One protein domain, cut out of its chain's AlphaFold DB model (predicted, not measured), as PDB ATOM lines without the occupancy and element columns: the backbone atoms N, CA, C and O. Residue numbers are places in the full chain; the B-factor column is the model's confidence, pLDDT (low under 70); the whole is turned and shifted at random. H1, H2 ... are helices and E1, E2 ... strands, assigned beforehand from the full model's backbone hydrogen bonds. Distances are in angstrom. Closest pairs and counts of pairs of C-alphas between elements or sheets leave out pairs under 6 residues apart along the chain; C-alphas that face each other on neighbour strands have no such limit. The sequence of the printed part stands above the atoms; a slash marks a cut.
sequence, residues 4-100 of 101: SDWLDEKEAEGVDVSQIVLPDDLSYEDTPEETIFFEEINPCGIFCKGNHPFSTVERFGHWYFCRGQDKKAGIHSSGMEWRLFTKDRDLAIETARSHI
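What this domain is: This is residues 4 to 100 of the 101 residues of an uncharacterized protein of Syntrophorhabdus sp. PtaU1.Bin050 (UniProt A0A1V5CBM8). One antiparallel sheet of four strands is covered on one face by a single helix, H3, which runs along the strands. H1 sits at one end of the sheet, H2 is held off it on the side away from H3, and the loop of residues 41 to 53 reaches out at the other end. The printed part has 97 residues, in chain order H1 H2 E1 E2 E3 E4 H3, and the sheet's order is E1 - E2 - E3 - E4. The class is mixed, helices and strands; the whole is compact, with a radius of gyration of the C-alphas of 14.2 A, and elongated, spanning 43 by 28 by 23 A.

How they stand to each other: Start at the sheet: E1, residues 34 to 40, E2, residues 54 to 60, E3, residues 63 to 69, and E4, residues 81 to 86, form a meander, each strand the antiparallel neighbour of the one before, and each such pair is a hairpin. Between E1 and E2 look at N 39 and O 55, 2.9 A; between E2 and E3 at N 58 and O 65, 2.8 A; between E3 and E4 at N 84 and O 66, 2.7 A, each within hydrogen-bond range. E1 and E4 are the edge strands and are apart. H3, residues 89 to 100, is on the sheet at a height of 7.6 A over it, in two layers, a helix on one face of a sheet. It lies over E2 and E3 and runs along the strands, at 4 degrees to E2 on the local plane. Its closest C-alphas to E2 are those of Ala 96 and Ser 55, 5.6 A apart; to E3, those of Ala 92 and Cys 66, 6.0 A apart. H1, residues 4 to 12, only grazes the sheet with its residues 4 to 8; its closest C-alphas to E2 are those of Ser 4 and Phe 60, 5.6 A apart. H2, residues 24 to 29, is not on the sheet, and is apart from H1 and H3. In H1 and H2 every O i to N i+4 pair is within hydrogen-bond range; in H3, 7 of 8 are.

Where its parts are: Find C-alpha 4 at (23.778, 32.846, -36.249), where H1 begins; its nine residues run 12.3 A. H2 has six residues. C-alpha 34 at (32.900, 24.221, -40.536) opens E1, 17.5 A long; E2 covers 19.5 A, E3 20.2 A and E4 17.1 A. H3 runs 17.2 A to C-alpha 100 at (24.698, 7.288, -34.483).

The domain as a whole: The two C-alphas farthest apart, those of Glu 13 and Cys 44, are 44.7 A apart. The links H1 to H2, E1 to E2 and E3 to E4 are long. The printed part has no cut, its mean pLDDT is 95.8, and no printed residue is under 70.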
ATOM      1  N   SER A   4      23.294  32.400 -37.561       96.56
ATOM      2  CA  SER A   4      23.778  32.846 -36.249       96.56
ATOM      3  C   SER A   4      23.056  34.088 -35.733       96.56
ATOM      4  O   SER A   4      22.624  34.112 -34.584       96.56
ATOM      5  N   ASP A   5      22.897  35.092 -36.597       96.25
ATOM      6  CA  ASP A   5      22.303  36.380 -36.232       96.25
ATOM      7  C   ASP A   5      20.812  36.201 -35.918       96.25
ATOM      8  O   ASP A   5      20.301  36.715 -34.928       96.25
ATOM      9  N   TRP A   6      20.125  35.394 -36.728       96.88
ATOM     10  CA  TRP A   6      18.716  35.080 -36.522       96.88
ATOM     11  C   TRP A   6      18.465  34.289 -35.231       96.88
ATOM     12  O   TRP A   6      17.491  34.547 -34.523       96.88
ATOM     13  N   LEU A   7      19.340  33.332 -34.904       97.31
ATOM     14  CA  LEU A   7      19.250  32.577 -33.652       97.31
ATOM     15  C   LEU A   7      19.453  33.486 -32.436       97.31
ATOM     16  O   LEU A   7      18.722  33.347 -31.457       97.31
ATOM     17  N   ASP A   8      20.387  34.436 -32.509       97.69
ATOM     18  CA  ASP A   8      20.606  35.415 -31.439       97.69
ATOM     19  C   ASP A   8      19.386  36.325 -31.236       97.69
ATOM     20  O   ASP A   8      18.994  36.581 -30.097       97.69
ATOM     21  N   GLU A   9      18.741  36.772 -32.320       97.38
ATOM     22  CA  GLU A   9      17.490  37.539 -32.243       97.38
ATOM     23  C   GLU A   9      16.379  36.736 -31.549       97.38
ATOM     24  O   GLU A   9      15.702  37.250 -30.655       97.38
ATOM     25  N   LYS A  10      16.213  35.456 -31.906       97.56
ATOM     26  CA  LYS A  10      15.191  34.584 -31.303       97.56
ATOM     27  C   LYS A  10      15.481  34.273 -29.837       97.56
ATOM     28  O   LYS A  10      14.568  34.331 -29.013       97.56
ATOM     29  N   GLU A  11      16.736  34.003 -29.491       97.56
ATOM     30  CA  GLU A  11      17.147  33.800 -28.099       97.56
ATOM     31  C   GLU A  11      16.904  35.071 -27.261       97.56
ATOM     32  O   GLU A  11      16.378  34.985 -26.149       97.56
ATOM     33  N   ALA A  12      17.193  36.261 -27.804       97.56
ATOM     34  CA  ALA A  12      16.941  37.545 -27.141       97.56
ATOM     35  C   ALA A  12      15.442  37.852 -26.944       97.56
ATOM     36  O   ALA A  12      15.068  38.515 -25.974       97.56
ATOM     37  N   GLU A  13      14.576  37.339 -27.821       97.62
ATOM     38  CA  GLU A  13      13.113  37.354 -27.661       97.62
ATOM     39  C   GLU A  13      12.613  36.355 -26.593       97.62
ATOM     40  O   GLU A  13      11.420  36.332 -26.277       97.62
ATOM     41  N   GLY A  14      13.500  35.534 -26.018       96.25
ATOM     42  CA  GLY A  14      13.164  34.494 -25.045       96.25
ATOM     43  C   GLY A  14      12.626  33.207 -25.675       96.25
ATOM     44  O   GLY A  14      12.014  32.396 -24.975       96.25
ATOM     45  N   VAL A  15      12.820  33.015 -26.984       96.81
ATOM     46  CA  VAL A  15      12.453  31.782 -27.686       96.81
ATOM     47  C   VAL A  15      13.510  30.716 -27.409       96.81
ATOM     48  O   VAL A  15      14.705  30.957 -27.560       96.81
ATOM     49  N   ASP A  16      13.071  29.513 -27.044       96.19
ATOM     50  CA  ASP A  16      13.960  28.354 -26.992       96.19
ATOM     51  C   ASP A  16      14.344  27.935 -28.417       96.19
ATOM     52  O   ASP A  16      13.545  27.364 -29.163       96.19
ATOM     53  N   VAL A  17      15.582  28.246 -28.797       97.00
ATOM     54  CA  VAL A  17      16.119  27.938 -30.124       97.00
ATOM     55  C   VAL A  17      16.687  26.525 -30.232       97.00
ATOM     56  O   VAL A  17      17.016  26.089 -31.335       97.00
ATOM     57  N   SER A  18      16.776  25.774 -29.128       96.56
ATOM     58  CA  SER A  18      17.469  24.481 -29.102       96.56
ATOM     59  C   SER A  18      16.895  23.477 -30.104       96.56
ATOM     60  O   SER A  18      17.648  22.726 -30.708       96.56
ATOM     61  N   GLN A  19      15.584  23.485 -30.342       96.00
ATOM     62  CA  GLN A  19      14.899  22.567 -31.264       96.00
ATOM     63  C   GLN A  19      14.228  23.290 -32.440       96.00
ATOM     64  O   GLN A  19      13.382  22.714 -33.131       96.00
ATOM     65  N   ILE A  20      14.565  24.562 -32.662       95.94
ATOM     66  CA  ILE A  20      13.833  25.407 -33.603       95.94
ATOM     67  C   ILE A  20      13.983  24.922 -35.048       95.94
ATOM     68  O   ILE A  20      15.005  24.369 -35.466       95.94
ATOM     69  N   VAL A  21      12.928  25.131 -35.831       95.00
ATOM     70  CA  VAL A  21      12.961  24.919 -37.276       95.00
ATOM     71  C   VAL A  21      13.428  26.209 -37.930       95.00
ATOM     72  O   VAL A  21      12.819  27.257 -37.720       95.00
ATOM     73  N   LEU A  22      14.510  26.130 -38.705       93.31
ATOM     74  CA  LEU A  22      14.956  27.257 -39.514       93.31
ATOM     75  C   LEU A  22      13.913  27.564 -40.601       93.31
ATOM     76  O   LEU A  22      13.354  26.627 -41.173       93.31
ATOM     77  N   PRO A  23      13.674  28.846 -40.914       92.69
ATOM     78  CA  PRO A  23      12.980  29.239 -42.134       92.69
ATOM     79  C   PRO A  23      13.675  28.659 -43.376       92.69
ATOM     80  O   PRO A  23      14.907  28.620 -43.429       92.69
ATOM     81  N   ASP A  24      12.897  28.207 -44.365       88.38
ATOM     82  CA  ASP A  24      13.432  27.541 -45.562       88.38
ATOM     83  C   ASP A  24      14.454  28.426 -46.290       88.38
ATOM     84  O   ASP A  24      15.560  27.981 -46.592       88.38
ATOM     85  N   ASP A  25      14.122  29.701 -46.498       87.94
ATOM     86  CA  ASP A  25      14.986  30.711 -47.115       87.94
ATOM     87  C   ASP A  25      16.335  30.833 -46.396       87.94
ATOM     88  O   ASP A  25      17.387  30.799 -47.032       87.94
ATOM     89  N   LEU A  26      16.314  30.869 -45.064       88.56
ATOM     90  CA  LEU A  26      17.527  30.968 -44.258       88.56
ATOM     91  C   LEU A  26      18.381  29.694 -44.333       88.56
ATOM     92  O   LEU A  26      19.607  29.768 -44.377       88.56
ATOM     93  N   SER A  27      17.733  28.526 -44.373       83.38
ATOM     94  CA  SER A  27      18.412  27.226 -44.420       83.38
ATOM     95  C   SER A  27      19.136  26.953 -45.744       83.38
ATOM     96  O   SER A  27      20.097  26.184 -45.758       83.38
ATOM     97  N   TYR A  28      18.691  27.571 -46.844       83.38
ATOM     98  CA  TYR A  28      19.300  27.410 -48.169       83.38
ATOM     99  C   TYR A  28      20.371  28.457 -48.487       83.38
ATOM    100  O   TYR A  28      21.228  28.201 -49.333       83.38
ATOM    101  N   GLU A  29      20.307  29.636 -47.867       86.12
ATOM    102  CA  GLU A  29      21.211  30.748 -48.180       86.12
ATOM    103  C   GLU A  29      22.517  30.727 -47.382       86.12
ATOM    104  O   GLU A  29      23.536  31.207 -47.885       86.12
ATOM    105  N   ASP A  30      22.503  30.199 -46.156       90.62
ATOM    106  CA  ASP A  30      23.688  30.186 -45.301       90.62
ATOM    107  C   ASP A  30      24.482  28.882 -45.444       90.62
ATOM    108  O   ASP A  30      23.931  27.791 -45.606       90.62
ATOM    109  N   THR A  31      25.805  28.991 -45.363       92.56
ATOM    110  CA  THR A  31      26.718  27.846 -45.436       92.56
ATOM    111  C   THR A  31      27.481  27.729 -44.131       92.56
ATOM    112  O   THR A  31      28.006  28.744 -43.662       92.56
ATOM    113  N   PRO A  32      27.613  26.520 -43.562       95.81
ATOM    114  CA  PRO A  32      28.369  26.357 -42.337       95.81
ATOM    115  C   PRO A  32      29.826  26.756 -42.560       95.81
ATOM    116  O   PRO A  32      30.427  26.470 -43.596       95.81
ATOM    117  N   GLU A  33      30.405  27.400 -41.556       97.31
ATOM    118  CA  GLU A  33      31.820  27.760 -41.575       97.31
ATOM    119  C   GLU A  33      32.710  26.519 -41.430       97.31
ATOM    120  O   GLU A  33      33.858  26.517 -41.870       97.31
ATOM    121  N   GLU A  34      32.189  25.468 -40.792       97.19
ATOM    122  CA  GLU A  34      32.900  24.221 -40.536       97.19
ATOM    123  C   GLU A  34      31.919  23.063 -40.308       97.19
ATOM    124  O   GLU A  34      30.931  23.215 -39.586       97.19
ATOM    125  N   THR A  35      32.231  21.885 -40.855       98.06
ATOM    126  CA  THR A  35      31.629  20.609 -40.440       98.06
ATOM    127  C   THR A  35      32.576  19.931 -39.458       98.06
ATOM    128  O   THR A  35      33.665  19.497 -39.827       98.06
ATOM    129  N   ILE A  36      32.168  19.856 -38.195       97.81
ATOM    130  CA  ILE A  36      32.996  19.373 -37.080       97.81
ATOM    131  C   ILE A  36      32.890  17.856 -36.937       97.81
ATOM    132  O   ILE A  36      33.847  17.189 -36.545       97.81
ATOM    133  N   PHE A  37      31.712  17.316 -37.236       98.44
ATOM    134  CA  PHE A  37      31.422  15.895 -37.156       98.44
ATOM    135  C   PHE A  37      30.475  15.501 -38.285       98.44
ATOM    136  O   PHE A  37      29.537  16.234 -38.611       98.44
ATOM    137  N   PHE A  38      30.723  14.337 -38.870       98.00
ATOM    138  CA  PHE A  38      29.822  13.696 -39.809       98.00
ATOM    139  C   PHE A  38      30.023  12.186 -39.744       98.00
ATOM    140  O   PHE A  38      31.150  11.703 -39.870       98.00
ATOM    141  N   GLU A  39      28.927  11.460 -39.589       97.88
ATOM    142  CA  GLU A  39      28.896  10.007 -39.665       97.88
ATOM    143  C   GLU A  39      27.596   9.550 -40.328       97.88
ATOM    144  O   GLU A  39      26.531  10.123 -40.101       97.88
ATOM    145  N   GLU A  40      27.688   8.517 -41.163       97.06
ATOM    146  CA  GLU A  40      26.564   7.927 -41.889       97.06
ATOM    147  C   GLU A  40      26.676   6.397 -41.848       97.06
ATOM    148  O   GLU A  40      27.727   5.826 -42.155       97.06
ATOM    149  N   ILE A  41      25.575   5.716 -41.523       95.88
ATOM    150  CA  ILE A  41      25.483   4.253 -41.595       95.88
ATOM    151  C   ILE A  41      25.054   3.864 -43.013       95.88
ATOM    152  O   ILE A  41      23.875   3.645 -43.294       95.88
ATOM    153  N   ASN A  42      26.034   3.751 -43.912       94.25
ATOM    154  CA  ASN A  42      25.802   3.450 -45.326       94.25
ATOM    155  C   ASN A  42      26.496   2.149 -45.779       94.25
ATOM    156  O   ASN A  42      27.566   2.183 -46.394       94.25
ATOM    157  N   PRO A  43      25.893   0.972 -45.522       94.25
ATOM    158  CA  PRO A  43      26.413  -0.295 -46.035       94.25
ATOM    159  C   PRO A  43      26.108  -0.515 -47.526       94.25
ATOM    160  O   PRO A  43      26.636  -1.450 -48.125       94.25
ATOM    161  N   CYS A  44      25.244   0.306 -48.131       92.69
ATOM    162  CA  CYS A  44      24.817   0.170 -49.524       92.69
ATOM    163  C   CYS A  44      25.805   0.806 -50.519       92.69
ATOM    164  O   CYS A  44      25.819   0.436 -51.695       92.69
ATOM    165  N   GLY A  45      26.645   1.729 -50.048       89.56
ATOM    166  CA  GLY A  45      27.657   2.422 -50.838       89.56
ATOM    167  C   GLY A  45      27.137   3.672 -51.556       89.56
ATOM    168  O   GLY A  45      25.949   3.988 -51.557       89.56
ATOM    169  N   ILE A  46      28.058   4.381 -52.215       87.44
ATOM    170  CA  ILE A  46      27.866   5.754 -52.723       87.44
ATOM    171  C   ILE A  46      26.758   5.927 -53.778       87.44
ATOM    172  O   ILE A  46      26.270   7.033 -53.987       87.44
ATOM    173  N   PHE A  47      26.350   4.858 -54.468       92.19
ATOM    174  CA  PHE A  47      25.306   4.930 -55.500       92.19
ATOM    175  C   PHE A  47      23.895   4.673 -54.963       92.19
ATOM    176  O   PHE A  47      22.922   4.781 -55.718       92.19
ATOM    177  N   CYS A  48      23.766   4.321 -53.683       91.75
ATOM    178  CA  CYS A  48      22.462   4.141 -53.078       91.75
ATOM    179  C   CYS A  48      21.764   5.495 -52.915       91.75
ATOM    180  O   CYS A  48      22.317   6.426 -52.340       91.75
ATOM    181  N   LYS A  49      20.531   5.593 -53.417       91.44
ATOM    182  CA  LYS A  49      19.670   6.781 -53.268       91.44
ATOM    183  C   LYS A  49      18.698   6.667 -52.093       91.44
ATOM    184  O   LYS A  49      17.828   7.518 -51.938       91.44
ATOM    185  N   GLY A  50      18.772   5.567 -51.345       91.56
ATOM    186  CA  GLY A  50      17.956   5.360 -50.161       91.56
ATOM    187  C   GLY A  50      18.404   6.269 -49.023       91.56
ATOM    188  O   GLY A  50      19.550   6.711 -48.986       91.56
ATOM    189  N   ASN A  51      17.486   6.543 -48.100       93.19
ATOM    190  CA  ASN A  51      17.815   7.284 -46.892       93.19
ATOM    191  C   ASN A  51      18.662   6.414 -45.952       93.19
ATOM    192  O   ASN A  51      18.381   5.223 -45.803       93.19
ATOM    193  N   HIS A  52      19.664   6.997 -45.309       95.81
ATOM    194  CA  HIS A  52      20.501   6.306 -44.335       95.81
ATOM    195  C   HIS A  52      20.543   7.119 -43.047       95.81
ATOM    196  O   HIS A  52      20.594   8.350 -43.117       95.81
ATOM    197  N   PRO A  53      20.558   6.456 -41.878       97.44
ATOM    198  CA  PRO A  53      20.854   7.139 -40.636       97.44
ATOM    199  C   PRO A  53      22.184   7.875 -40.747       97.44
ATOM    200  O   PRO A  53      23.194   7.306 -41.173       97.44
ATOM    201  N   PHE A  54      22.169   9.139 -40.357       97.88
ATOM    202  CA  PHE A  54      23.336  10.003 -40.363       97.88
ATOM    203  C   PHE A  54      23.272  10.954 -39.180       97.88
ATOM    204  O   PHE A  54      22.206  11.185 -38.607       97.88
ATOM    205  N   SER A  55      24.415  11.527 -38.842       98.44
ATOM    206  CA  SER A  55      24.555  12.522 -37.795       98.44
ATOM    207  C   SER A  55      25.639  13.512 -38.189       98.44
ATOM    208  O   SER A  55      26.694  13.125 -38.691       98.44
ATOM    209  N   THR A  56      25.380  14.802 -37.999       98.56
ATOM    210  CA  THR A  56      26.334  15.864 -38.320       98.56
ATOM    211  C   THR A  56      26.351  16.947 -37.253       98.56
ATOM    212  O   THR A  56      25.359  17.135 -36.550       98.56
ATOM    213  N   VAL A  57      27.479  17.650 -37.145       98.62
ATOM    214  CA  VAL A  57      27.641  18.885 -36.372       98.62
ATOM    215  C   VAL A  57      28.273  19.934 -37.280       98.62
ATOM    216  O   VAL A  57      29.402  19.763 -37.746       98.62
ATOM    217  N   GLU A  58      27.561  21.030 -37.490       98.44
ATOM    218  CA  GLU A  58      27.928  22.138 -38.370       98.44
ATOM    219  C   GLU A  58      27.997  23.446 -37.563       98.44
ATOM    220  O   GLU A  58      27.194  23.663 -36.653       98.44
ATOM    221  N   ARG A  59      28.968  24.316 -37.861       98.38
ATOM    222  CA  ARG A  59      29.190  25.574 -37.130       98.38
ATOM    223  C   ARG A  59      28.702  26.788 -37.917       98.38
ATOM    224  O   ARG A  59      29.147  27.017 -39.040       98.38
ATOM    225  N   PHE A  60      27.875  27.610 -37.276       97.56
ATOM    226  CA  PHE A  60      27.373  28.891 -37.776       97.56
ATOM    227  C   PHE A  60      27.701  29.981 -36.748       97.56
ATOM    228  O   PHE A  60      27.004  30.137 -35.746       97.56
ATOM    229  N   GLY A  61      28.808  30.707 -36.940       96.50
ATOM    230  CA  GLY A  61      29.318  31.627 -35.918       96.50
ATOM    231  C   GLY A  61      29.641  30.896 -34.605       96.50
ATOM    232  O   GLY A  61      30.464  29.976 -34.590       96.50
ATOM    233  N   HIS A  62      28.994  31.301 -33.508       97.44
ATOM    234  CA  HIS A  62      29.076  30.656 -32.185       97.44
ATOM    235  C   HIS A  62      27.998  29.594 -31.932       97.44
ATOM    236  O   HIS A  62      27.929  29.057 -30.828       97.44
ATOM    237  N   TRP A  63      27.165  29.288 -32.927       98.25
ATOM    238  CA  TRP A  63      26.163  28.234 -32.843       98.25
ATOM    239  C   TRP A  63      26.658  26.944 -33.491       98.25
ATOM    240  O   TRP A  63      27.238  26.945 -34.579       98.25
ATOM    241  N   TYR A  64      26.372  25.833 -32.828       98.56
ATOM    242  CA  TYR A  64      26.574  24.484 -33.323       98.56
ATOM    243  C   TYR A  64      25.211  23.878 -33.624       98.56
ATOM    244  O   TYR A  64      24.379  23.722 -32.727       98.56
ATOM    245  N   PHE A  65      24.993  23.557 -34.893       98.19
ATOM    246  CA  PHE A  65      23.813  22.855 -35.354       98.19
ATOM    247  C   PHE A  65      24.153  21.385 -35.509       98.19
ATOM    248  O   PHE A  65      24.960  21.016 -36.360       98.19
ATOM    249  N   CYS A  66      23.545  20.542 -34.689       97.50
ATOM    250  CA  CYS A  66      23.646  19.107 -34.854       97.50
ATOM    251  C   CYS A  66      22.300  18.524 -35.246       97.50
ATOM    252  O   CYS A  66      21.256  18.952 -34.760       97.50
ATOM    253  N   ARG A  67      22.314  17.605 -36.204       97.88
ATOM    254  CA  ARG A  67      21.097  17.016 -36.759       97.88
ATOM    255  C   ARG A  67      21.382  15.666 -37.375       97.88
ATOM    256  O   ARG A  67      22.524  15.359 -37.723       97.88
ATOM    257  N   GLY A  68      20.322  14.911 -37.593       97.44
ATOM    258  CA  GLY A  68      20.446  13.616 -38.225       97.44
ATOM    259  C   GLY A  68      19.157  12.823 -38.238       97.44
ATOM    260  O   GLY A  68      18.087  13.322 -37.890       97.44
ATOM    261  N   GLN A  69      19.305  11.560 -38.609       97.94
ATOM    262  CA  GLN A  69      18.327  10.507 -38.379       97.94
ATOM    263  C   GLN A  69      18.977   9.458 -37.475       97.94
ATOM    264  O   GLN A  69      20.067   8.974 -37.776       97.94
ATOM    265  N   ASP A  70      18.314   9.120 -36.369       97.69
ATOM    266  CA  ASP A  70      18.837   8.156 -35.395       97.69
ATOM    267  C   ASP A  70      19.080   6.781 -36.039       97.69
ATOM    268  O   ASP A  70      18.262   6.296 -36.830       97.69
ATOM    269  N   LYS A  71      20.170   6.105 -35.656       96.75
ATOM    270  CA  LYS A  71      20.502   4.751 -36.134       96.75
ATOM    271  C   LYS A  71      19.356   3.749 -35.961       96.75
ATOM    272  O   LYS A  71      19.218   2.819 -36.758       96.75
ATOM    273  N   LYS A  72      18.507   3.939 -34.944       96.75
ATOM    274  CA  LYS A  72      17.339   3.091 -34.655       96.75
ATOM    275  C   LYS A  72      16.242   3.190 -35.713       96.75
ATOM    276  O   LYS A  72      15.414   2.283 -35.770       96.75
ATOM    277  N   ALA A  73      16.235   4.231 -36.552       96.00
ATOM    278  CA  ALA A  73      15.316   4.317 -37.687       96.00
ATOM    279  C   ALA A  73      15.544   3.161 -38.676       96.00
ATOM    280  O   ALA A  73      14.596   2.647 -39.273       96.00
ATOM    281  N   GLY A  74      16.796   2.714 -38.807       94.12
ATOM    282  CA  GLY A  74      17.203   1.695 -39.766       94.12
ATOM    283  C   GLY A  74      17.437   2.247 -41.175       94.12
ATOM    284  O   GLY A  74      17.075   3.370 -41.516       94.12
ATOM    285  N   ILE A  75      18.083   1.430 -42.003       95.50
ATOM    286  CA  ILE A  75      18.458   1.773 -43.380       95.50
ATOM    287  C   ILE A  75      17.212   1.828 -44.270       95.50
ATOM    288  O   ILE A  75      16.363   0.939 -44.209       95.50
ATOM    289  N   HIS A  76      17.144   2.843 -45.131       95.75
ATOM    290  CA  HIS A  76      16.033   3.137 -46.043       95.75
ATOM    291  C   HIS A  76      14.701   3.462 -45.348       95.75
ATOM    292  O   HIS A  76      13.644   3.379 -45.977       95.75
ATOM    293  N   SER A  77      14.747   3.869 -44.079       95.06
ATOM    294  CA  SER A  77      13.578   4.297 -43.308       95.06
ATOM    295  C   SER A  77      13.458   5.818 -43.239       95.06
ATOM    296  O   SER A  77      14.435   6.550 -43.375       95.06
ATOM    297  N   SER A  78      12.250   6.306 -42.968       93.19
ATOM    298  CA  SER A  78      11.968   7.695 -42.576       93.19
ATOM    299  C   SER A  78      11.636   7.777 -41.084       93.19
ATOM    300  O   SER A  78      11.260   6.762 -40.490       93.19
ATOM    301  N   GLY A  79      11.673   8.971 -40.492       95.62
ATOM    302  CA  GLY A  79      11.355   9.169 -39.078       95.62
ATOM    303  C   GLY A  79      12.596   9.181 -38.188       95.62
ATOM    304  O   GLY A  79      13.695   8.848 -38.628       95.62
ATOM    305  N   MET A  80      12.398   9.527 -36.911       96.50
ATOM    306  CA  MET A  80      13.469   9.724 -35.918       96.50
ATOM    307  C   MET A  80      14.500  10.779 -36.337       96.50
ATOM    308  O   MET A  80      15.668  10.703 -35.948       96.50
ATOM    309  N   GLU A  81      14.070  11.756 -37.133       96.81
ATOM    310  CA  GLU A  81      14.843  12.958 -37.382       96.81
ATOM    311  C   GLU A  81      14.955  13.753 -36.085       96.81
ATOM    312  O   GLU A  81      13.978  13.957 -35.357       96.81
ATOM    313  N   TRP A  82      16.158  14.217 -35.803       97.44
ATOM    314  CA  TRP A  82      16.462  14.987 -34.611       97.44
ATOM    315  C   TRP A  82      17.342  16.169 -34.994       97.44
ATOM    316  O   TRP A  82      17.990  16.193 -36.047       97.44
ATOM    317  N   ARG A  83      17.315  17.189 -34.144       97.75
ATOM    318  CA  ARG A  83      18.106  18.400 -34.309       97.75
ATOM    319  C   ARG A  83      18.443  18.968 -32.940       97.75
ATOM    320  O   ARG A  83      17.719  18.701 -31.992       97.75
ATOM    321  N   LEU A  84      19.501  19.748 -32.828       98.38
ATOM    322  CA  LEU A  84      19.810  20.544 -31.651       98.38
ATOM    323  C   LEU A  84      20.698  21.722 -32.066       98.38
ATOM    324  O   LEU A  84      21.740  21.528 -32.694       98.38
ATOM    325  N   PHE A  85      20.299  22.930 -31.680       98.31
ATOM    326  CA  PHE A  85      21.172  24.098 -31.638       98.31
ATOM    327  C   PHE A  85      21.718  24.290 -30.228       98.31
ATOM    328  O   PHE A  85      20.980  24.240 -29.245       98.31
ATOM    329  N   THR A  86      23.017  24.543 -30.129       98.38
ATOM    330  CA  THR A  86      23.686  24.852 -28.863       98.38
ATOM    331  C   THR A  86      24.900  25.744 -29.109       98.38
ATOM    332  O   THR A  86      25.472  25.731 -30.195       98.38
ATOM    333  N   LYS A  87      25.310  26.521 -28.103       98.31
ATOM    334  CA  LYS A  87      26.595  27.247 -28.106       98.31
ATOM    335  C   LYS A  87      27.741  26.405 -27.533       98.31
ATOM    336  O   LYS A  87      28.898  26.810 -27.588       98.31
ATOM    337  N   ASP A  88      27.421  25.239 -26.977       98.44
ATOM    338  CA  ASP A  88      28.380  24.290 -26.418       98.44
ATOM    339  C   ASP A  88      28.787  23.258 -27.479       98.44
ATOM    340  O   ASP A  88      27.988  22.420 -27.909       98.44
ATOM    341  N   ARG A  89      30.053  23.329 -27.896       98.06
ATOM    342  CA  ARG A  89      30.636  22.436 -28.902       98.06
ATOM    343  C   ARG A  89      30.655  20.981 -28.451       98.06
ATOM    344  O   ARG A  89      30.388  20.095 -29.261       98.06
ATOM    345  N   ASP A  90      31.019  20.736 -27.199       98.44
ATOM    346  CA  ASP A  90      31.222  19.381 -26.698       98.44
ATOM    347  C   ASP A  90      29.866  18.690 -26.536       98.44
ATOM    348  O   ASP A  90      29.708  17.555 -26.988       98.44
ATOM    349  N   LEU A  91      28.854  19.423 -26.054       98.50
ATOM    350  CA  LEU A  91      27.467  18.951 -26.032       98.50
ATOM    351  C   LEU A  91      26.952  18.607 -27.439       98.50
ATOM    352  O   LEU A  91      26.279  17.589 -27.611       98.50
ATOM    353  N   ALA A  92      27.259  19.429 -28.450       98.38
ATOM    354  CA  ALA A  92      26.846  19.158 -29.828       98.38
ATOM    355  C   ALA A  92      27.452  17.848 -30.357       98.38
ATOM    356  O   ALA A  92      26.750  17.034 -30.959       98.38
ATOM    357  N   ILE A  93      28.745  17.624 -30.103       98.50
ATOM    358  CA  ILE A  93      29.456  16.410 -30.527       98.50
ATOM    359  C   ILE A  93      28.951  15.180 -29.762       98.50
ATOM    360  O   ILE A  93      28.721  14.140 -30.379       98.50
ATOM    361  N   GLU A  94      28.766  15.279 -28.444       98.50
ATOM    362  CA  GLU A  94      28.244  14.181 -27.620       98.50
ATOM    363  C   GLU A  94      26.836  13.777 -28.071       98.50
ATOM    364  O   GLU A  94      26.570  12.593 -28.295       98.50
ATOM    365  N   THR A  95      25.963  14.763 -28.295       98.31
ATOM    366  CA  THR A  95      24.606  14.532 -28.806       98.31
ATOM    367  C   THR A  95      24.661  13.823 -30.154       98.31
ATOM    368  O   THR A  95      24.029  12.780 -30.329       98.31
ATOM    369  N   ALA A  96      25.473  14.328 -31.087       98.31
ATOM    370  CA  ALA A  96      25.606  13.750 -32.417       98.31
ATOM    371  C   ALA A  96      26.095  12.295 -32.397       98.31
ATOM    372  O   ALA A  96      25.527  11.456 -33.103       98.31
ATOM    373  N   ARG A  97      27.090  11.984 -31.560       98.31
ATOM    374  CA  ARG A  97      27.581  10.614 -31.346       98.31
ATOM    375  C   ARG A  97      26.493   9.710 -30.778       98.31
ATOM    376  O   ARG A  97      26.273   8.629 -31.308       98.31
ATOM    377  N   SER A  98      25.751  10.174 -29.770       98.19
ATOM    378  CA  SER A  98      24.730   9.368 -29.080       98.19
ATOM    379  C   SER A  98      23.601   8.852 -29.987       98.19
ATOM    380  O   SER A  98      22.969   7.838 -29.679       98.19
ATOM    381  N   HIS A  99      23.355   9.535 -31.108       97.94
ATOM    382  CA  HIS A  99      22.331   9.168 -32.083       97.94
ATOM    383  C   HIS A  99      22.814   8.206 -33.177       97.94
ATOM    384  O   HIS A  99      21.977   7.612 -33.867       97.94
ATOM    385  N   ILE A 100      24.129   8.045 -33.357       97.38
ATOM    386  CA  ILE A 100      24.698   7.288 -34.483       97.38
ATOM    387  C   ILE A 100      25.625   6.145 -34.050       97.38
ATOM    388  O   ILE A 100      25.553   5.073 -34.653       97.38
TER     389      ILE A 100